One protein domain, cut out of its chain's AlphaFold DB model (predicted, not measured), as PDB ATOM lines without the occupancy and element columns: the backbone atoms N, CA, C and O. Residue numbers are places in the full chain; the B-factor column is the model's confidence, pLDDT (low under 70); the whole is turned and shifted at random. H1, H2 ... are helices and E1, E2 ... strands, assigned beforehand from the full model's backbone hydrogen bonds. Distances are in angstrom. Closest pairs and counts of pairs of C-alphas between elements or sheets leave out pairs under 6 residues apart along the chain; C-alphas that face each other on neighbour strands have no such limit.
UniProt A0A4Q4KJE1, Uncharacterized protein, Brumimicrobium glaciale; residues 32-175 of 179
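What this domain is: This is residues 32 to 175 of the 179 residues of an uncharacterized protein of Brumimicrobium glaciale (UniProt A0A4Q4KJE1). A twisted wall of seven antiparallel strands has its helices over one face and no named helix over the other. H1, H3 and H4 lie side by side in a row along the strands, and H2 packs slantwise on E4 and E5. The printed part has 144 residues, with four named helices and seven named strands in the chain order E1 E2 H1 H2 E3 E4 E5 E6 H3 H4 E7; the sheet's order is E2 - E1 - E3 - E4 - E5 - E6 - E7. The class is mixed, helices and strands; the whole is compact, with a radius of gyration of the C-alphas of 14.7 A and spans of 41 by 33 by 29 A.

Where its parts are: Find C-alpha 34 at (144.403, 163.574, 65.465), where E1, residues 34 to 39, begins; E2 is residues 49 to 54. Next come H1, residues 56 to 65, and H2, residues 68 to 77. E3, residues 85 to 90, leads to E4, residues 95 to 105, 30.5 A long, and E5, residues 108 to 119, 34.1 A long. E6 is residues 128 to 135, 22.0 A; H3 is residues 142 to 152, 15.5 A; H4 is residues 156 to 163. E7, residues 167 to 174, runs 22.6 A to C-alpha 174 at (127.841, 170.552, 75.797).

How they stand to each other: Begin at edge strand E2, where N 49 and O 38 of E1 are 2.8 A apart. Then look at N 39 and O 85 between E1 and E3, 2.8 A. E3 E4 E5 E6 form a meander, each strand the antiparallel neighbour of the one before: see N 88 and O 97, 2.8 A, N 98 and O 114, 2.8 A, and N 115 and O 132, 2.8 A. Edge strand E7 follows, with N 133 and O 169 at 2.8 A. E2, H1 H2, E3 make a split strand-helix-strand unit, E1 standing between its strands, with a right-handed crossover. H1 touches H3 at a shallow tilt of 31 degrees, opposite ways; their closest C-alphas, Phe 56 and Phe 152, are 6.0 A apart. H3 and H4 form a helical hairpin, with the C-alphas of Ile 147 and Ile 159 closest at 6.2 A. H3 has a height over the sheet of 9.3 A. H2 is on the sheet over E4, with the C-alphas of Phe 72 and Thr 101 closest at 6.7 A, and is apart from H3. In H1, H2, H3 and H4 every O i to N i+4 pair is within hydrogen-bond range.

The domain as a whole: Look for the two C-alphas farthest apart at Glu 107 and Pro 123, 46.3 A. The printed part has no cut, and no link is long. Mean pLDDT of the printed part is 89.6; it is under 70 at residue 46, residues 119 to 128 and residues 174 to 175.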
ATOM      1  N   ASP A  32     151.137 161.635  68.267       70.31
ATOM      2  CA  ASP A  32     150.175 162.703  67.998       70.31
ATOM      3  C   ASP A  32     148.947 162.164  67.269       70.31
ATOM      4  O   ASP A  32     148.990 161.831  66.079       70.31
ATOM      5  N   GLU A  33     147.862 162.005  68.023       88.19
ATOM      6  CA  GLU A  33     146.661 161.367  67.526       88.19
ATOM      7  C   GLU A  33     145.629 162.444  67.249       88.19
ATOM      8  O   GLU A  33     145.053 163.050  68.154       88.19
ATOM      9  N   PHE A  34     145.441 162.695  65.957       93.44
ATOM     10  CA  PHE A  34     144.403 163.574  65.465       93.44
ATOM     11  C   PHE A  34     143.201 162.744  65.023       93.44
ATOM     12  O   PHE A  34     143.354 161.830  64.211       93.44
ATOM     13  N   ILE A  35     142.005 163.086  65.496       92.38
ATOM     14  CA  ILE A  35     140.741 162.508  65.024       92.38
ATOM     15  C   ILE A  35     139.947 163.599  64.324       92.38
ATOM     16  O   ILE A  35     139.773 164.679  64.877       92.38
ATOM     17  N   SER A  36     139.452 163.315  63.119       93.31
ATOM     18  CA  SER A  36     138.566 164.233  62.394       93.31
ATOM     19  C   SER A  36     137.126 163.752  62.359       93.31
ATOM     20  O   SER A  36     136.865 162.548  62.276       93.31
ATOM     21  N   ARG A  37     136.200 164.704  62.316       92.00
ATOM     22  CA  ARG A  37     134.795 164.472  61.982       92.00
ATOM     23  C   ARG A  37     134.285 165.572  61.064       92.00
ATOM     24  O   ARG A  37     134.902 166.629  60.955       92.00
ATOM     25  N   ILE A  38     133.189 165.282  60.387       93.25
ATOM     26  CA  ILE A  38     132.591 166.174  59.405       93.25
ATOM     27  C   ILE A  38     131.076 166.131  59.532       93.25
ATOM     28  O   ILE A  38     130.491 165.073  59.771       93.25
ATOM     29  N   HIS A  39     130.466 167.285  59.340       91.62
ATOM     30  CA  HIS A  39     129.052 167.456  59.109       91.62
ATOM     31  C   HIS A  39     128.860 168.202  57.781       91.62
ATOM     32  O   HIS A  39     129.640 169.098  57.453       91.62
ATOM     33  N   THR A  40     127.850 167.809  57.014       91.00
ATOM     34  CA  THR A  40     127.438 168.443  55.754       91.00
ATOM     35  C   THR A  40     125.917 168.366  55.646       91.00
ATOM     36  O   THR A  40     125.367 167.400  56.184       91.00
ATOM     37  N   PRO A  41     125.262 169.236  54.857       90.50
ATOM     38  CA  PRO A  41     123.816 169.198  54.630       90.50
ATOM     39  C   PRO A  41     123.242 167.848  54.177       90.50
ATOM     40  O   PRO A  41     122.058 167.583  54.353       90.50
ATOM     41  N   GLU A  42     124.064 166.972  53.585       88.12
ATOM     42  CA  GLU A  42     123.661 165.608  53.209       88.12
ATOM     43  C   GLU A  42     123.343 164.704  54.414       88.12
ATOM     44  O   GLU A  42     122.748 163.638  54.249       88.12
ATOM     45  N   PHE A  43     123.768 165.089  55.618       83.62
ATOM     46  CA  PHE A  43     123.478 164.376  56.856       83.62
ATOM     47  C   PHE A  43     122.267 164.998  57.551       83.62
ATOM     48  O   PHE A  43     121.996 166.186  57.404       83.62
ATOM     49  N   GLU A  44     121.547 164.202  58.341       76.25
ATOM     50  CA  GLU A  44     120.488 164.738  59.202       76.25
ATOM     51  C   GLU A  44     121.054 165.763  60.201       76.25
ATOM     52  O   GLU A  44     122.245 165.731  60.539       76.25
ATOM     53  N   ILE A  45     120.183 166.652  60.680       73.38
ATOM     54  CA  ILE A  45     120.528 167.727  61.617       73.38
ATOM     55  C   ILE A  45     121.274 167.156  62.830       73.38
ATOM     56  O   ILE A  45     120.892 166.121  63.376       73.38
ATOM     57  N   ASP A  46     122.363 167.826  63.214       66.69
ATOM     58  CA  ASP A  46     123.261 167.487  64.329       66.69
ATOM     59  C   ASP A  46     124.074 166.182  64.196       66.69
ATOM     60  O   ASP A  46     124.915 165.882  65.056       66.69
ATOM     61  N   ASN A  47     123.919 165.424  63.103       76.38
ATOM     62  CA  ASN A  47     124.687 164.199  62.896       76.38
ATOM     63  C   ASN A  47     126.080 164.495  62.328       76.38
ATOM     64  O   ASN A  47     126.245 164.959  61.198       76.38
ATOM     65  N   TYR A  48     127.114 164.155  63.100       82.62
ATOM     66  CA  TYR A  48     128.506 164.193  62.656       82.62
ATOM     67  C   TYR A  48     128.970 162.807  62.233       82.62
ATOM     68  O   TYR A  48     128.865 161.836  62.983       82.62
ATOM     69  N   LYS A  49     129.607 162.722  61.067       86.31
ATOM     70  CA  LYS A  49     130.321 161.520  60.651       86.31
ATOM     71  C   LYS A  49     131.744 161.547  61.196       86.31
ATOM     72  O   LYS A  49     132.555 162.393  60.813       86.31
ATOM     73  N   ILE A  50     132.082 160.579  62.046       86.81
ATOM     74  CA  ILE A  50     133.464 160.354  62.485       86.81
ATOM     75  C   ILE A  50     134.271 159.816  61.296       86.81
ATOM     76  O   ILE A  50     133.965 158.761  60.742       86.81
ATOM     77  N   LEU A  51     135.318 160.542  60.898       86.56
ATOM     78  CA  LEU A  51     136.231 160.139  59.819       86.56
ATOM     79  C   LEU A  51     137.436 159.337  60.336       86.56
ATOM     80  O   LEU A  51     138.251 158.870  59.537       86.56
ATOM     81  N   GLY A  52     137.555 159.203  61.658       88.06
ATOM     82  CA  GLY A  52     138.620 158.479  62.341       88.06
ATOM     83  C   GLY A  52     139.935 159.253  62.391       88.06
ATOM     84  O   GLY A  52     139.966 160.485  62.280       88.06
ATOM     85  N   LYS A  53     141.029 158.504  62.572       93.81
ATOM     86  CA  LYS A  53     142.388 159.044  62.621       93.81
ATOM     87  C   LYS A  53     142.708 159.842  61.356       93.81
ATOM     88  O   LYS A  53     142.397 159.424  60.238       93.81
ATOM     89  N   THR A  54     143.357 160.984  61.534       95.50
ATOM     90  CA  THR A  54     143.687 161.908  60.453       95.50
ATOM     91  C   THR A  54     145.108 162.457  60.559       95.50
ATOM     92  O   THR A  54     145.821 162.227  61.532       95.50
ATOM     93  N   TYR A  55     145.520 163.156  59.513       95.62
ATOM     94  CA  TYR A  55     146.772 163.895  59.381       95.62
ATOM     95  C   TYR A  55     146.524 165.074  58.432       95.62
ATOM     96  O   TYR A  55     145.486 165.115  57.768       95.62
ATOM     97  N   PHE A  56     147.466 166.016  58.364       96.69
ATOM     98  CA  PHE A  56     147.298 167.278  57.640       96.69
ATOM     99  C   PHE A  56     146.737 167.102  56.219       96.69
ATOM    100  O   PHE A  56     145.655 167.611  55.928       96.69
ATOM    101  N   ASP A  57     147.406 166.319  55.365       97.44
ATOM    102  CA  ASP A  57     146.986 166.153  53.965       97.44
ATOM    103  C   ASP A  57     145.588 165.536  53.840       97.44
ATOM    104  O   ASP A  57     144.798 165.955  52.995       97.44
ATOM    105  N   LYS A  58     145.253 164.565  54.703       97.00
ATOM    106  CA  LYS A  58     143.922 163.948  54.716       97.00
ATOM    107  C   LYS A  58     142.857 164.958  55.140       97.00
ATOM    108  O   LYS A  58     141.842 165.080  54.463       97.00
ATOM    109  N   HIS A  59     143.082 165.689  56.229       97.69
ATOM    110  CA  HIS A  59     142.112 166.658  56.734       97.69
ATOM    111  C   HIS A  59     141.906 167.823  55.758       97.69
ATOM    112  O   HIS A  59     140.772 168.219  55.515       97.69
ATOM    113  N   ILE A  60     142.972 168.317  55.121       97.94
ATOM    114  CA  ILE A  60     142.868 169.326  54.059       97.94
ATOM    115  C   ILE A  60     142.136 168.785  52.829       97.94
ATOM    116  O   ILE A  60     141.356 169.514  52.216       97.94
ATOM    117  N   ALA A  61     142.362 167.526  52.447       98.00
ATOM    118  CA  ALA A  61     141.607 166.912  51.361       98.00
ATOM    119  C   ALA A  61     140.115 166.803  51.701       98.00
ATOM    120  O   ALA A  61     139.284 167.046  50.832       98.00
ATOM    121  N   ASP A  62     139.773 166.471  52.947       97.31
ATOM    122  CA  ASP A  62     138.387 166.414  53.413       97.31
ATOM    123  C   ASP A  62     137.756 167.823  53.480       97.31
ATOM    124  O   ASP A  62     136.653 168.004  52.972       97.31
ATOM    125  N   PHE A  63     138.485 168.846  53.951       98.12
ATOM    126  CA  PHE A  63     138.067 170.260  53.912       98.12
ATOM    127  C   PHE A  63     137.738 170.732  52.487       98.12
ATOM    128  O   PHE A  63     136.726 171.388  52.262       98.12
ATOM    129  N   LYS A  64     138.581 170.382  51.506       97.56
ATOM    130  CA  LYS A  64     138.424 170.796  50.098       97.56
ATOM    131  C   LYS A  64     137.278 170.098  49.362       97.56
ATOM    132  O   LYS A  64     136.922 170.530  48.271       97.56
ATOM    133  N   LYS A  65     136.745 168.996  49.899       96.38
ATOM    134  CA  LYS A  65     135.593 168.299  49.303       96.38
ATOM    135  C   LYS A  65     134.268 168.983  49.627       96.38
ATOM    136  O   LYS A  65     133.299 168.744  48.914       96.38
ATOM    137  N   ILE A  66     134.222 169.786  50.689       96.69
ATOM    138  CA  ILE A  66     133.020 170.501  51.113       96.69
ATOM    139  C   ILE A  66     132.766 171.649  50.139       96.69
ATOM    140  O   ILE A  66     133.677 172.414  49.816       96.69
ATOM    141  N   ASN A  67     131.525 171.793  49.678       96.44
ATOM    142  CA  ASN A  67     131.137 172.910  48.827       96.44
ATOM    143  C   ASN A  67     130.620 174.065  49.689       96.44
ATOM    144  O   ASN A  67     129.442 174.406  49.639       96.44
ATOM    145  N   TRP A  68     131.522 174.670  50.469       97.06
ATOM    146  CA  TRP A  68     131.214 175.660  51.511       97.06
ATOM    147  C   TRP A  68     130.196 176.715  51.088       97.06
ATOM    148  O   TRP A  68     129.228 176.968  51.797       97.06
ATOM    149  N   LYS A  69     130.387 177.296  49.900       96.00
ATOM    150  CA  LYS A  69     129.503 178.338  49.379       96.00
ATOM    151  C   LYS A  69     128.109 177.812  49.060       96.00
ATOM    152  O   LYS A  69     127.124 178.443  49.426       96.00
ATOM    153  N   LYS A  70     128.020 176.690  48.341       95.69
ATOM    154  CA  LYS A  70     126.727 176.110  47.963       95.69
ATOM    155  C   LYS A  70     125.969 175.642  49.203       95.69
ATOM    156  O   LYS A  70     124.784 175.930  49.314       95.69
ATOM    157  N   ASP A  71     126.660 174.938  50.092       95.38
ATOM    158  CA  ASP A  71     126.093 174.385  51.318       95.38
ATOM    159  C   ASP A  71     125.557 175.515  52.201       95.38
ATOM    160  O   ASP A  71     124.395 175.475  52.590       95.38
ATOM    161  N   PHE A  72     126.350 176.572  52.419       95.62
ATOM    162  CA  PHE A  72     125.919 177.724  53.211       95.62
ATOM    163  C   PHE A  72     124.644 178.369  52.659       95.62
ATOM    164  O   PHE A  72     123.669 178.509  53.389       95.62
ATOM    165  N   TRP A  73     124.628 178.748  51.375       95.38
ATOM    166  CA  TRP A  73     123.473 179.452  50.807       95.38
ATOM    167  C   TRP A  73     122.230 178.566  50.724       95.38
ATOM    168  O   TRP A  73     121.136 179.038  51.001       95.38
ATOM    169  N   SER A  74     122.390 177.273  50.429       94.56
ATOM    170  CA  SER A  74     121.269 176.323  50.436       94.56
ATOM    171  C   SER A  74     120.605 176.231  51.813       94.56
ATOM    172  O   SER A  74     119.380 176.225  51.913       94.56
ATOM    173  N   GLU A  75     121.403 176.162  52.878       93.94
ATOM    174  CA  GLU A  75     120.898 176.041  54.249       93.94
ATOM    175  C   GLU A  75     120.393 177.365  54.822       93.94
ATOM    176  O   GLU A  75     119.431 177.371  55.590       93.94
ATOM    177  N   TYR A  76     121.014 178.482  54.439       93.44
ATOM    178  CA  TYR A  76     120.589 179.819  54.839       93.44
ATOM    179  C   TYR A  76     119.246 180.184  54.197       93.44
ATOM    180  O   TYR A  76     118.325 180.587  54.896       93.44
ATOM    181  N   ASP A  77     119.099 179.966  52.886       92.75
ATOM    182  CA  ASP A  77     117.876 180.297  52.142       92.75
ATOM    183  C   ASP A  77     116.689 179.387  52.502       92.75
ATOM    184  O   ASP A  77     115.538 179.722  52.213       92.75
ATOM    185  N   SER A  78     116.959 178.219  53.097       91.12
ATOM    186  CA  SER A  78     115.933 177.261  53.519       91.12
ATOM    187  C   SER A  78     115.564 177.345  55.001       91.12
ATOM    188  O   SER A  78     114.690 176.592  55.425       91.12
ATOM    189  N   ASP A  79     116.197 178.235  55.779       88.19
ATOM    190  CA  ASP A  79     116.032 178.353  57.238       88.19
ATOM    191  C   ASP A  79     116.260 177.024  58.007       88.19
ATOM    192  O   ASP A  79     115.784 176.851  59.133       88.19
ATOM    193  N   ASN A  80     116.991 176.068  57.419       82.81
ATOM    194  CA  ASN A  80     117.275 174.761  58.027       82.81
ATOM    195  C   ASN A  80     118.521 174.787  58.923       82.81
ATOM    196  O   ASN A  80     118.629 173.986  59.851       82.81
ATOM    197  N   PHE A  81     119.450 175.712  58.657       81.00
ATOM    198  CA  PHE A  81     120.682 175.925  59.427       81.00
ATOM    199  C   PHE A  81     121.564 174.668  59.610       81.00
ATOM    200  O   PHE A  81     122.372 174.617  60.538       81.00
ATOM    201  N   ASN A  82     121.486 173.683  58.703       89.06
ATOM    202  CA  ASN A  82     122.272 172.442  58.737       89.06
ATOM    203  C   ASN A  82     123.671 172.632  58.112       89.06
ATOM    204  O   ASN A  82     124.057 171.979  57.141       89.06
ATOM    205  N   MET A  83     124.401 173.631  58.612       91.69
ATOM    206  CA  MET A  83     125.616 174.159  57.983       91.69
ATOM    207  C   MET A  83     126.780 173.173  58.035       91.69
ATOM    208  O   MET A  83     127.087 172.623  59.091       91.69
ATOM    209  N   SER A  84     127.513 173.051  56.924       95.12
ATOM    210  CA  SER A  84     128.756 172.276  56.871       95.12
ATOM    211  C   SER A  84     129.737 172.683  57.978       95.12
ATOM    212  O   SER A  84     129.953 173.865  58.257       95.12
ATOM    213  N   ASN A  85     130.368 171.684  58.591       95.25
ATOM    214  CA  ASN A  85     131.378 171.859  59.630       95.25
ATOM    215  C   ASN A  85     132.414 170.733  59.537       95.25
ATOM    216  O   ASN A  85     132.065 169.562  59.380       95.25
ATOM    217  N   ILE A  86     133.697 171.061  59.662       96.75
ATOM    218  CA  ILE A  86     134.765 170.064  59.758       96.75
ATOM    219  C   ILE A  86     135.616 170.327  60.987       96.75
ATOM    220  O   ILE A  86     136.017 171.451  61.270       96.75
ATOM    221  N   GLU A  87     135.912 169.258  61.713       94.94
ATOM    222  CA  GLU A  87     136.578 169.348  62.997       94.94
ATOM    223  C   GLU A  87     137.762 168.397  63.088       94.94
ATOM    224  O   GLU A  87     137.784 167.322  62.475       94.94
ATOM    225  N   VAL A  88     138.739 168.785  63.901       95.12
ATOM    226  CA  VAL A  88     139.873 167.957  64.286       95.12
ATOM    227  C   VAL A  88     140.189 168.119  65.772       95.12
ATOM    228  O   VAL A  88     140.295 169.222  66.310       95.12
ATOM    229  N   PHE A  89     140.379 166.982  66.433       92.25
ATOM    230  CA  PHE A  89     140.785 166.877  67.828       92.25
ATOM    231  C   PHE A  89     142.211 166.355  67.890       92.25
ATOM    232  O   PHE A  89     142.485 165.301  67.326       92.25
ATOM    233  N   ASN A  90     143.099 167.057  68.586       92.69
ATOM    234  CA  ASN A  90     144.383 166.514  69.019       92.69
ATOM    235  C   ASN A  90     144.191 165.902  70.409       92.69
ATOM    236  O   ASN A  90     144.045 166.641  71.386       92.69
ATOM    237  N   LEU A  91     144.201 164.571  70.488       86.81
ATOM    238  CA  LEU A  91     143.988 163.838  71.738       86.81
ATOM    239  C   LEU A  91     145.122 164.075  72.740       86.81
ATOM    240  O   LEU A  91     144.866 164.243  73.930       86.81
ATOM    241  N   THR A  92     146.365 164.155  72.258       87.44
ATOM    242  CA  THR A  92     147.561 164.322  73.096       87.44
ATOM    243  C   THR A  92     147.541 165.645  73.856       87.44
ATOM    244  O   THR A  92     147.847 165.682  75.045       87.44
ATOM    245  N   ASP A  93     147.162 166.730  73.178       89.00
ATOM    246  CA  ASP A  93     147.144 168.075  73.768       89.00
ATOM    247  C   ASP A  93     145.738 168.509  74.223       89.00
ATOM    248  O   ASP A  93     145.564 169.635  74.696       89.00
ATOM    249  N   SER A  94     144.732 167.635  74.065       88.00
ATOM    250  CA  SER A  94     143.313 167.919  74.339       88.00
ATOM    251  C   SER A  94     142.827 169.201  73.645       88.00
ATOM    252  O   SER A  94     142.060 169.995  74.197       88.00
ATOM    253  N   ARG A  95     143.318 169.438  72.420       91.88
ATOM    254  CA  ARG A  95     143.017 170.636  71.623       91.88
ATOM    255  C   ARG A  95     141.975 170.339  70.566       91.88
ATOM    256  O   ARG A  95     141.971 169.270  69.964       91.88
ATOM    257  N   TYR A  96     141.148 171.338  70.312       92.81
ATOM    258  CA  TYR A  96     140.058 171.285  69.358       92.81
ATOM    259  C   TYR A  96     140.195 172.405  68.328       92.81
ATOM    260  O   TYR A  96     140.471 173.547  68.706       92.81
ATOM    261  N   LEU A  97     139.968 172.065  67.060       96.56
ATOM    262  CA  LEU A  97     139.749 173.003  65.968       96.56
ATOM    263  C   LEU A  97     138.486 172.591  65.201       96.56
ATOM    264  O   LEU A  97     138.374 171.437  64.791       96.56
ATOM    265  N   GLY A  98     137.582 173.535  64.973       96.44
ATOM    266  CA  GLY A  98     136.430 173.394  64.085       96.44
ATOM    267  C   GLY A  98     136.389 174.526  63.067       96.44
ATOM    268  O   GLY A  98     136.751 175.655  63.395       96.44
ATOM    269  N   ILE A  99     135.967 174.222  61.845       98.38
ATOM    270  CA  ILE A  99     135.758 175.197  60.777       98.38
ATOM    271  C   ILE A  99     134.330 175.053  60.266       98.38
ATOM    272  O   ILE A  99     133.972 174.013  59.711       98.38
ATOM    273  N   SER A 100     133.552 176.117  60.408       96.94
ATOM    274  CA  SER A 100     132.186 176.221  59.899       96.94
ATOM    275  C   SER A 100     131.994 177.538  59.146       96.94
ATOM    276  O   SER A 100     132.949 178.282  58.898       96.94
ATOM    277  N   THR A 101     130.757 177.823  58.753       97.31
ATOM    278  CA  THR A 101     130.377 179.046  58.043       97.31
ATOM    279  C   THR A 101     129.262 179.783  58.770       97.31
ATOM    280  O   THR A 101     128.387 179.159  59.366       97.31
ATOM    281  N   GLY A 102     129.266 181.109  58.680       95.44
ATOM    282  CA  GLY A 102     128.200 181.970  59.184       95.44
ATOM    283  C   GLY A 102     127.935 183.144  58.254       95.44
ATOM    284  O   GLY A 102     128.730 183.431  57.358       95.44
ATOM    285  N   ILE A 103     126.821 183.837  58.474       95.19
ATOM    286  CA  ILE A 103     126.503 185.062  57.737       95.19
ATOM    287  C   ILE A 103     127.510 186.164  58.096       95.19
ATOM    288  O   ILE A 103     127.919 186.288  59.252       95.19
ATOM    289  N   ASN A 104     127.931 186.953  57.110       94.75
ATOM    290  CA  ASN A 104     128.757 188.145  57.326       94.75
ATOM    291  C   ASN A 104     127.989 189.398  56.901       94.75
ATOM    292  O   ASN A 104     127.736 190.297  57.698       94.75
ATOM    293  N   THR A 105     127.532 189.405  55.653       91.31
ATOM    294  CA  THR A 105     126.600 190.398  55.116       91.31
ATOM    295  C   THR A 105     125.497 189.683  54.350       91.31
ATOM    296  O   THR A 105     125.571 188.481  54.128       91.31
ATOM    297  N   ASN A 106     124.503 190.422  53.864       88.44
ATOM    298  CA  ASN A 106     123.429 189.839  53.054       88.44
ATOM    299  C   ASN A 106     123.918 189.213  51.732       88.44
ATOM    300  O   ASN A 106     123.160 188.495  51.094       88.44
ATOM    301  N   GLU A 107     125.148 189.502  51.298       90.56
ATOM    302  CA  GLU A 107     125.692 189.045  50.011       90.56
ATOM    303  C   GLU A 107     126.854 188.056  50.158       90.56
ATOM    304  O   GLU A 107     127.313 187.495  49.162       90.56
ATOM    305  N   ASN A 108     127.367 187.855  51.375       94.50
ATOM    306  CA  ASN A 108     128.517 186.992  51.605       94.50
ATOM    307  C   ASN A 108     128.440 186.244  52.936       94.50
ATOM    308  O   ASN A 108     127.867 186.703  53.928       94.50
ATOM    309  N   PHE A 109     129.090 185.087  52.951       96.94
ATOM    310  CA  PHE A 109     129.334 184.346  54.179       96.94
ATOM    311  C   PHE A 109     130.749 184.613  54.697       96.94
ATOM    312  O   PHE A 109     131.565 185.303  54.079       96.94
ATOM    313  N   GLN A 110     131.038 184.072  55.869       98.00
ATOM    314  CA  GLN A 110     132.371 184.033  56.445       98.00
ATOM    315  C   GLN A 110     132.671 182.658  57.013       98.00
ATOM    316  O   GLN A 110     131.764 181.940  57.433       98.00
ATOM    317  N   PHE A 111     133.955 182.316  57.092       98.44
ATOM    318  CA  PHE A 111     134.391 181.191  57.909       98.44
ATOM    319  C   PHE A 111     134.368 181.556  59.393       98.44
ATOM    320  O   PHE A 111     134.825 182.637  59.779       98.44
ATOM    321  N   ILE A 112     133.888 180.625  60.211       98.06
ATOM    322  CA  ILE A 112     133.975 180.657  61.668       98.06
ATOM    323  C   ILE A 112     134.999 179.607  62.088       98.06
ATOM    324  O   ILE A 112     134.911 178.439  61.710       98.06
ATOM    325  N   ILE A 113     135.988 180.035  62.866       98.50
ATOM    326  CA  ILE A 113     137.086 179.192  63.334       98.50
ATOM    327  C   ILE A 113     136.888 178.968  64.828       98.50
ATOM    328  O   ILE A 113     137.100 179.871  65.631       98.50
ATOM    329  N   GLY A 114     136.473 177.764  65.204       96.38
ATOM    330  CA  GLY A 114     136.346 177.348  66.593       96.38
ATOM    331  C   GLY A 114     137.666 176.795  67.117       96.38
ATOM    332  O   GLY A 114     138.114 175.755  66.650       96.38
ATOM    333  N   LEU A 115     138.278 177.444  68.107       95.62
ATOM    334  CA  LEU A 115     139.484 176.957  68.779       95.62
ATOM    335  C   LEU A 115     139.211 176.770  70.267       95.62
ATOM    336  O   LEU A 115     138.736 177.679  70.945       95.62
ATOM    337  N   GLY A 116     139.553 175.605  70.804       91.50
ATOM    338  CA  GLY A 116     139.266 175.320  72.200       91.50
ATOM    339  C   GLY A 116     140.037 174.150  72.772       91.50
ATOM    340  O   GLY A 116     141.014 173.649  72.202       91.50
ATOM    341  N   THR A 117     139.574 173.721  73.935       85.81
ATOM    342  CA  THR A 117     139.990 172.471  74.565       85.81
ATOM    343  C   THR A 117     138.815 171.511  74.596       85.81
ATOM    344  O   THR A 117     137.691 171.920  74.880       85.81
ATOM    345  N   HIS A 118     139.089 170.240  74.330       76.44
ATOM    346  CA  HIS A 118     138.143 169.156  74.558       76.44
ATOM    347  C   HIS A 118     138.601 168.425  75.814       76.44
ATOM    348  O   HIS A 118     139.630 167.756  75.780       76.44
ATOM    349  N   MET A 119     137.870 168.579  76.918       67.44
ATOM    350  CA  MET A 119     138.159 167.856  78.154       67.44
ATOM    351  C   MET A 119     137.065 166.816  78.386       67.44
ATOM    352  O   MET A 119     135.883 167.149  78.485       67.44
ATOM    353  N   GLU A 120     137.461 165.548  78.456       58.44
ATOM    354  CA  GLU A 120     136.596 164.493  78.974       58.44
ATOM    355  C   GLU A 120     136.607 164.590  80.505       58.44
ATOM    356  O   GLU A 120     137.608 164.272  81.147       58.44
ATOM    357  N   GLU A 121     135.515 165.059  81.112       51.38
ATOM    358  CA  GLU A 121     135.365 165.022  82.568       51.38
ATOM    359  C   GLU A 121     134.640 163.738  83.001       51.38
ATOM    360  O   GLU A 121     133.535 163.441  82.563       51.38
ATOM    361  N   SER A 122     135.248 162.973  83.910       42.00
ATOM    362  CA  SER A 122     134.579 161.916  84.686       42.00
ATOM    363  C   SER A 122     134.150 162.517  86.035       42.00
ATOM    364  O   SER A 122     134.976 163.205  86.638       42.00
ATOM    365  N   PRO A 123     132.908 162.317  86.538       48.62
ATOM    366  CA  PRO A 123     132.067 161.128  86.369       48.62
ATOM    367  C   PRO A 123     130.768 161.330  85.562       48.62
ATOM    368  O   PRO A 123     129.784 160.630  85.799       48.62
ATOM    369  N   SER A 124     130.717 162.247  84.596       48.94
ATOM    370  CA  SER A 124     129.534 162.409  83.737       48.94
ATOM    371  C   SER A 124     129.946 162.457  82.278       48.94
ATOM    372  O   SER A 124     130.776 163.284  81.947       48.94
ATOM    373  N   ASN A 125     129.340 161.633  81.413       50.84
ATOM    374  CA  ASN A 125     129.510 161.597  79.946       50.84
ATOM    375  C   ASN A 125     129.101 162.916  79.238       50.84
ATOM    376  O   ASN A 125     128.310 162.915  78.299       50.84
ATOM    377  N   LYS A 126     129.583 164.056  79.720       50.97
ATOM    378  CA  LYS A 126     129.350 165.403  79.220       50.97
ATOM    379  C   LYS A 126     130.729 165.983  78.922       50.97
ATOM    380  O   LYS A 126     131.313 166.595  79.815       50.97
ATOM    381  N   PRO A 127     131.303 165.733  77.733       55.59
ATOM    382  CA  PRO A 127     132.519 166.426  77.340       55.59
ATOM    383  C   PRO A 127     132.248 167.929  77.434       55.59
ATOM    384  O   PRO A 127     131.311 168.439  76.820       55.59
ATOM    385  N   TYR A 128     133.037 168.620  78.253       64.00
ATOM    386  CA  TYR A 128     132.950 170.065  78.379       64.00
ATOM    387  C   TYR A 128     133.931 170.667  77.385       64.00
ATOM    388  O   TYR A 128     135.148 170.443  77.456       64.00
ATOM    389  N   ARG A 129     133.394 171.417  76.423       74.00
ATOM    390  CA  ARG A 129     134.205 172.189  75.494       74.00
ATOM    391  C   ARG A 129     134.018 173.657  75.792       74.00
ATOM    392  O   ARG A 129     132.911 174.186  75.761       74.00
ATOM    393  N   LYS A 130     135.144 174.320  76.008       83.38
ATOM    394  CA  LYS A 130     135.219 175.770  75.997       83.38
ATOM    395  C   LYS A 130     135.866 176.183  74.687       83.38
ATOM    396  O   LYS A 130     137.037 175.860  74.450       83.38
ATOM    397  N   ILE A 131     135.084 176.817  73.821       89.75
ATOM    398  CA  ILE A 131     135.466 177.114  72.441       89.75
ATOM    399  C   ILE A 131     135.374 178.618  72.226       89.75
ATOM    400  O   ILE A 131     134.386 179.253  72.580       89.75
ATOM    401  N   LYS A 132     136.410 179.179  71.614       94.81
ATOM    402  CA  LYS A 132     136.391 180.529  71.066       94.81
ATOM    403  C   LYS A 132     136.087 180.440  69.583       94.81
ATOM    404  O   LYS A 132     136.806 179.750  68.862       94.81
ATOM    405  N   LEU A 133     135.033 181.111  69.155       96.62
ATOM    406  CA  LEU A 133     134.619 181.246  67.769       96.62
ATOM    407  C   LEU A 133     135.189 182.549  67.227       96.62
ATOM    408  O   LEU A 133     134.876 183.618  67.744       96.62
ATOM    409  N   TYR A 134     136.038 182.453  66.212       98.25
ATOM    410  CA  TYR A 134     136.633 183.599  65.537       98.25
ATOM    411  C   TYR A 134     135.989 183.786  64.167       98.25
ATOM    412  O   TYR A 134     135.953 182.853  63.362       98.25
ATOM    413  N   TYR A 135     135.511 184.994  63.904       97.94
ATOM    414  CA  TYR A 135     134.761 185.353  62.706       97.94
ATOM    415  C   TYR A 135     135.710 185.964  61.673       97.94
ATOM    416  O   TYR A 135     136.276 187.032  61.887       97.94
ATOM    417  N   SER A 136     135.954 185.257  60.569       97.38
ATOM    418  CA  SER A 136     136.972 185.671  59.589       97.38
ATOM    419  C   SER A 136     136.587 186.900  58.760       97.38
ATOM    420  O   SER A 136     137.460 187.474  58.109       97.38
ATOM    421  N   GLU A 137     135.303 187.280  58.758       95.94
ATOM    422  CA  GLU A 137     134.742 188.410  58.005       95.94
ATOM    423  C   GLU A 137     134.969 188.295  56.478       95.94
ATOM    424  O   GLU A 137     134.905 189.282  55.741       95.94
ATOM    425  N   THR A 138     135.234 187.084  55.966       95.81
ATOM    426  CA  THR A 138     135.506 186.829  54.542       95.81
ATOM    427  C   THR A 138     135.210 185.384  54.113       95.81
ATOM    428  O   THR A 138     135.349 184.446  54.894       95.81
ATOM    429  N   GLU A 139     134.891 185.193  52.828       96.56
ATOM    430  CA  GLU A 139     134.774 183.878  52.166       96.56
ATOM    431  C   GLU A 139     136.148 183.264  51.802       96.56
ATOM    432  O   GLU A 139     136.221 182.258  51.099       96.56
ATOM    433  N   ASN A 140     137.266 183.879  52.208       96.56
ATOM    434  CA  ASN A 140     138.603 183.423  51.830       96.56
ATOM    435  C   ASN A 140     139.034 182.155  52.588       96.56
ATOM    436  O   ASN A 140     139.473 182.214  53.738       96.56
ATOM    437  N   GLU A 141     139.020 181.023  51.889       97.12
ATOM    438  CA  GLU A 141     139.456 179.720  52.402       97.12
ATOM    439  C   GLU A 141     140.935 179.640  52.816       97.12
ATOM    440  O   GLU A 141     141.326 178.703  53.514       97.12
ATOM    441  N   GLU A 142     141.793 180.572  52.399       98.12
ATOM    442  CA  GLU A 142     143.209 180.529  52.786       98.12
ATOM    443  C   GLU A 142     143.405 180.762  54.288       98.12
ATOM    444  O   GLU A 142     144.338 180.217  54.879       98.12
ATOM    445  N   ILE A 143     142.492 181.495  54.936       97.81
ATOM    446  CA  ILE A 143     142.522 181.689  56.389       97.81
ATOM    447  C   ILE A 143     142.340 180.346  57.116       97.81
ATOM    448  O   ILE A 143     143.264 179.952  57.832       97.81
ATOM    449  N   PRO A 144     141.228 179.598  56.947       98.31
ATOM    450  CA  PRO A 144     141.074 178.312  57.619       98.31
ATOM    451  C   PRO A 144     142.152 177.297  57.215       98.31
ATOM    452  O   PRO A 144     142.640 176.581  58.087       98.31
ATOM    453  N   LYS A 145     142.612 177.267  55.953       98.50
ATOM    454  CA  LYS A 145     143.716 176.378  55.530       98.50
ATOM    455  C   LYS A 145     145.010 176.641  56.309       98.50
ATOM    456  O   LYS A 145     145.624 175.689  56.791       98.50
ATOM    457  N   ASN A 146     145.394 177.907  56.478       98.38
ATOM    458  CA  ASN A 146     146.575 178.280  57.259       98.38
ATOM    459  C   ASN A 146     146.423 177.892  58.741       98.38
ATOM    460  O   ASN A 146     147.346 177.349  59.345       98.38
ATOM    461  N   ILE A 147     145.242 178.109  59.333       98.62
ATOM    462  CA  ILE A 147     144.984 177.713  60.725       98.62
ATOM    463  C   ILE A 147     145.047 176.190  60.901       98.62
ATOM    464  O   ILE A 147     145.660 175.718  61.860       98.62
ATOM    465  N   ILE A 148     144.480 175.422  59.965       98.56
ATOM    466  CA  ILE A 148     144.584 173.958  59.946       98.56
ATOM    467  C   ILE A 148     146.056 173.533  59.915       98.56
ATOM    468  O   ILE A 148     146.472 172.693  60.714       98.56
ATOM    469  N   GLU A 149     146.867 174.118  59.033       98.38
ATOM    470  CA  GLU A 149     148.293 173.799  58.934       98.38
ATOM    471  C   GLU A 149     149.028 174.038  60.260       98.38
ATOM    472  O   GLU A 149     149.719 173.147  60.766       98.38
ATOM    473  N   LEU A 150     148.838 175.215  60.861       98.31
ATOM    474  CA  LEU A 150     149.427 175.553  62.156       98.31
ATOM    475  C   LEU A 150     148.958 174.601  63.265       98.31
ATOM    476  O   LEU A 150     149.748 174.251  64.145       98.31
ATOM    477  N   PHE A 151     147.702 174.147  63.222       97.69
ATOM    478  CA  PHE A 151     147.145 173.214  64.204       97.69
ATOM    479  C   PHE A 151     147.810 171.840  64.134       97.69
ATOM    480  O   PHE A 151     148.220 171.311  65.169       97.69
ATOM    481  N   PHE A 152     147.992 171.288  62.930       97.00
ATOM    482  CA  PHE A 152     148.708 170.022  62.740       97.00
ATOM    483  C   PHE A 152     150.199 170.127  63.080       97.00
ATOM    484  O   PHE A 152     150.788 169.156  63.550       97.00
ATOM    485  N   LYS A 153     150.802 171.311  62.914       96.38
ATOM    486  CA  LYS A 153     152.167 171.614  63.386       96.38
ATOM    487  C   LYS A 153     152.249 171.901  64.891       96.38
ATOM    488  O   LYS A 153     153.345 172.114  65.403       96.38
ATOM    489  N   LYS A 154     151.111 171.925  65.597       95.69
ATOM    490  CA  LYS A 154     150.986 172.278  67.023       95.69
ATOM    491  C   LYS A 154     151.520 173.668  67.376       95.69
ATOM    492  O   LYS A 154     151.899 173.940  68.515       95.69
ATOM    493  N   GLU A 155     151.517 174.589  66.418       96.88
ATOM    494  CA  GLU A 155     151.987 175.962  66.605       96.88
ATOM    495  C   GLU A 155     150.876 176.852  67.195       96.88
ATOM    496  O   GLU A 155     150.545 177.913  66.667       96.88
ATOM    497  N   TYR A 156     150.286 176.429  68.320       95.00
ATOM    498  CA  TYR A 156     149.108 177.066  68.929       95.00
ATOM    499  C   TYR A 156     149.308 178.547  69.277       95.00
ATOM    500  O   TYR A 156     148.368 179.334  69.210       95.00
ATOM    501  N   SER A 157     150.530 178.951  69.630       96.25
ATOM    502  CA  SER A 157     150.851 180.363  69.862       96.25
ATOM    503  C   SER A 157     150.692 181.202  68.594       96.25
ATOM    504  O   SER A 157     150.133 182.293  68.666       96.25
ATOM    505  N   LYS A 158     151.112 180.684  67.433       98.12
ATOM    506  CA  LYS A 158     150.937 181.363  66.143       98.12
ATOM    507  C   LYS A 158     149.470 181.416  65.737       98.12
ATOM    508  O   LYS A 158     149.030 182.459  65.278       98.12
ATOM    509  N   ILE A 159     148.700 180.353  65.996       97.88
ATOM    510  CA  ILE A 159     147.240 180.363  65.798       97.88
ATOM    511  C   ILE A 159     146.601 181.498  66.599       97.88
ATOM    512  O   ILE A 159     145.842 182.280  66.046       97.88
ATOM    513  N   ASN A 160     146.936 181.630  67.886       95.94
ATOM    514  CA  ASN A 160     146.378 182.690  68.728       95.94
ATOM    515  C   ASN A 160     146.735 184.095  68.219       95.94
ATOM    516  O   ASN A 160     145.892 184.985  68.267       95.94
ATOM    517  N   ILE A 161     147.964 184.298  67.728       97.31
ATOM    518  CA  ILE A 161     148.387 185.571  67.125       97.31
ATOM    519  C   ILE A 161     147.569 185.853  65.864       97.31
ATOM    520  O   ILE A 161     147.003 186.936  65.743       97.31
ATOM    521  N   GLU A 162     147.460 184.878  64.960       96.69
ATOM    522  CA  GLU A 162     146.674 185.022  63.735       96.69
ATOM    523  C   GLU A 162     145.204 185.305  64.045       96.69
ATOM    524  O   GLU A 162     144.623 186.215  63.470       96.69
ATOM    525  N   LEU A 163     144.594 184.590  64.988       97.00
ATOM    526  CA  LEU A 163     143.178 184.759  65.297       97.00
ATOM    527  C   LEU A 163     142.867 186.026  66.108       97.00
ATOM    528  O   LEU A 163     141.732 186.490  66.095       97.00
ATOM    529  N   SER A 164     143.864 186.638  66.755       96.19
ATOM    530  CA  SER A 164     143.678 187.866  67.545       96.19
ATOM    531  C   SER A 164     143.226 189.085  66.732       96.19
ATOM    532  O   SER A 164     142.788 190.073  67.319       96.19
ATOM    533  N   LYS A 165     143.325 189.025  65.396       95.19
ATOM    534  CA  LYS A 165     142.880 190.094  64.492       95.19
ATOM    535  C   LYS A 165     141.372 190.078  64.215       95.19
ATOM    536  O   LYS A 165     140.873 191.036  63.636       95.19
ATOM    537  N   TYR A 166     140.681 188.999  64.580       96.38
ATOM    538  CA  TYR A 166     139.269 188.784  64.273       96.38
ATOM    539  C   TYR A 166     138.383 189.025  65.491       96.38
ATOM    540  O   TYR A 166     138.814 188.863  66.638       96.38
ATOM    541  N   SER A 167     137.122 189.371  65.235       95.31
ATOM    542  CA  SER A 167     136.090 189.362  66.267       95.31
ATOM    543  C   SER A 167     135.906 187.943  66.825       95.31
ATOM    544  O   SER A 167     136.129 186.944  66.132       95.31
ATOM    545  N   MET A 168     135.579 187.852  68.118       95.38
ATOM    546  CA  MET A 168     135.573 186.591  68.856       95.38
ATOM    547  C   MET A 168     134.415 186.517  69.839       95.38
ATOM    548  O   MET A 168     134.172 187.462  70.592       95.38
ATOM    549  N   GLU A 169     133.774 185.356  69.873       92.94
ATOM    550  CA  GLU A 169     132.822 184.966  70.907       92.94
ATOM    551  C   GLU A 169     133.300 183.699  71.610       92.94
ATOM    552  O   GLU A 169     133.900 182.815  71.002       92.94
ATOM    553  N   GLU A 170     133.049 183.603  72.910       90.38
ATOM    554  CA  GLU A 170     133.381 182.420  73.695       90.38
ATOM    555  C   GLU A 170     132.090 181.695  74.055       90.38
ATOM    556  O   GLU A 170     131.182 182.289  74.635       90.38
ATOM    557  N   ILE A 171     132.025 180.414  73.708       86.38
ATOM    558  CA  ILE A 171     130.882 179.556  73.988       86.38
ATOM    559  C   ILE A 171     131.302 178.370  74.851       86.38
ATOM    560  O   ILE A 171     132.435 177.872  74.784       86.38
ATOM    561  N   GLU A 172     130.352 177.903  75.649       79.12
ATOM    562  CA  GLU A 172     130.414 176.599  76.290       79.12
ATOM    563  C   GLU A 172     129.527 175.651  75.488       79.12
ATOM    564  O   GLU A 172     128.328 175.884  75.344       79.12
ATOM    565  N   ASP A 173     130.136 174.607  74.937       70.00
ATOM    566  CA  ASP A 173     129.449 173.597  74.141       70.00
ATOM    567  C   ASP A 173     129.387 172.289  74.938       70.00
ATOM    568  O   ASP A 173     130.409 171.734  75.362       70.00
ATOM    569  N   LEU A 174     128.158 171.824  75.161       60.66
ATOM    570  CA  LEU A 174     127.841 170.552  75.797       60.66
ATOM    571  C   LEU A 174     127.432 169.571  74.699       60.66
ATOM    572  O   LEU A 174     126.249 169.412  74.408       60.66
ATOM    573  N   TYR A 175     128.408 168.902  74.091       58.72
ATOM    574  CA  TYR A 175     128.119 167.919  73.048       58.72
ATOM    575  C   TYR A 175     127.916 166.515  73.636       58.72
ATOM    576  O   TYR A 175     128.576 166.131  74.597       58.72
TER     577      TYR A 175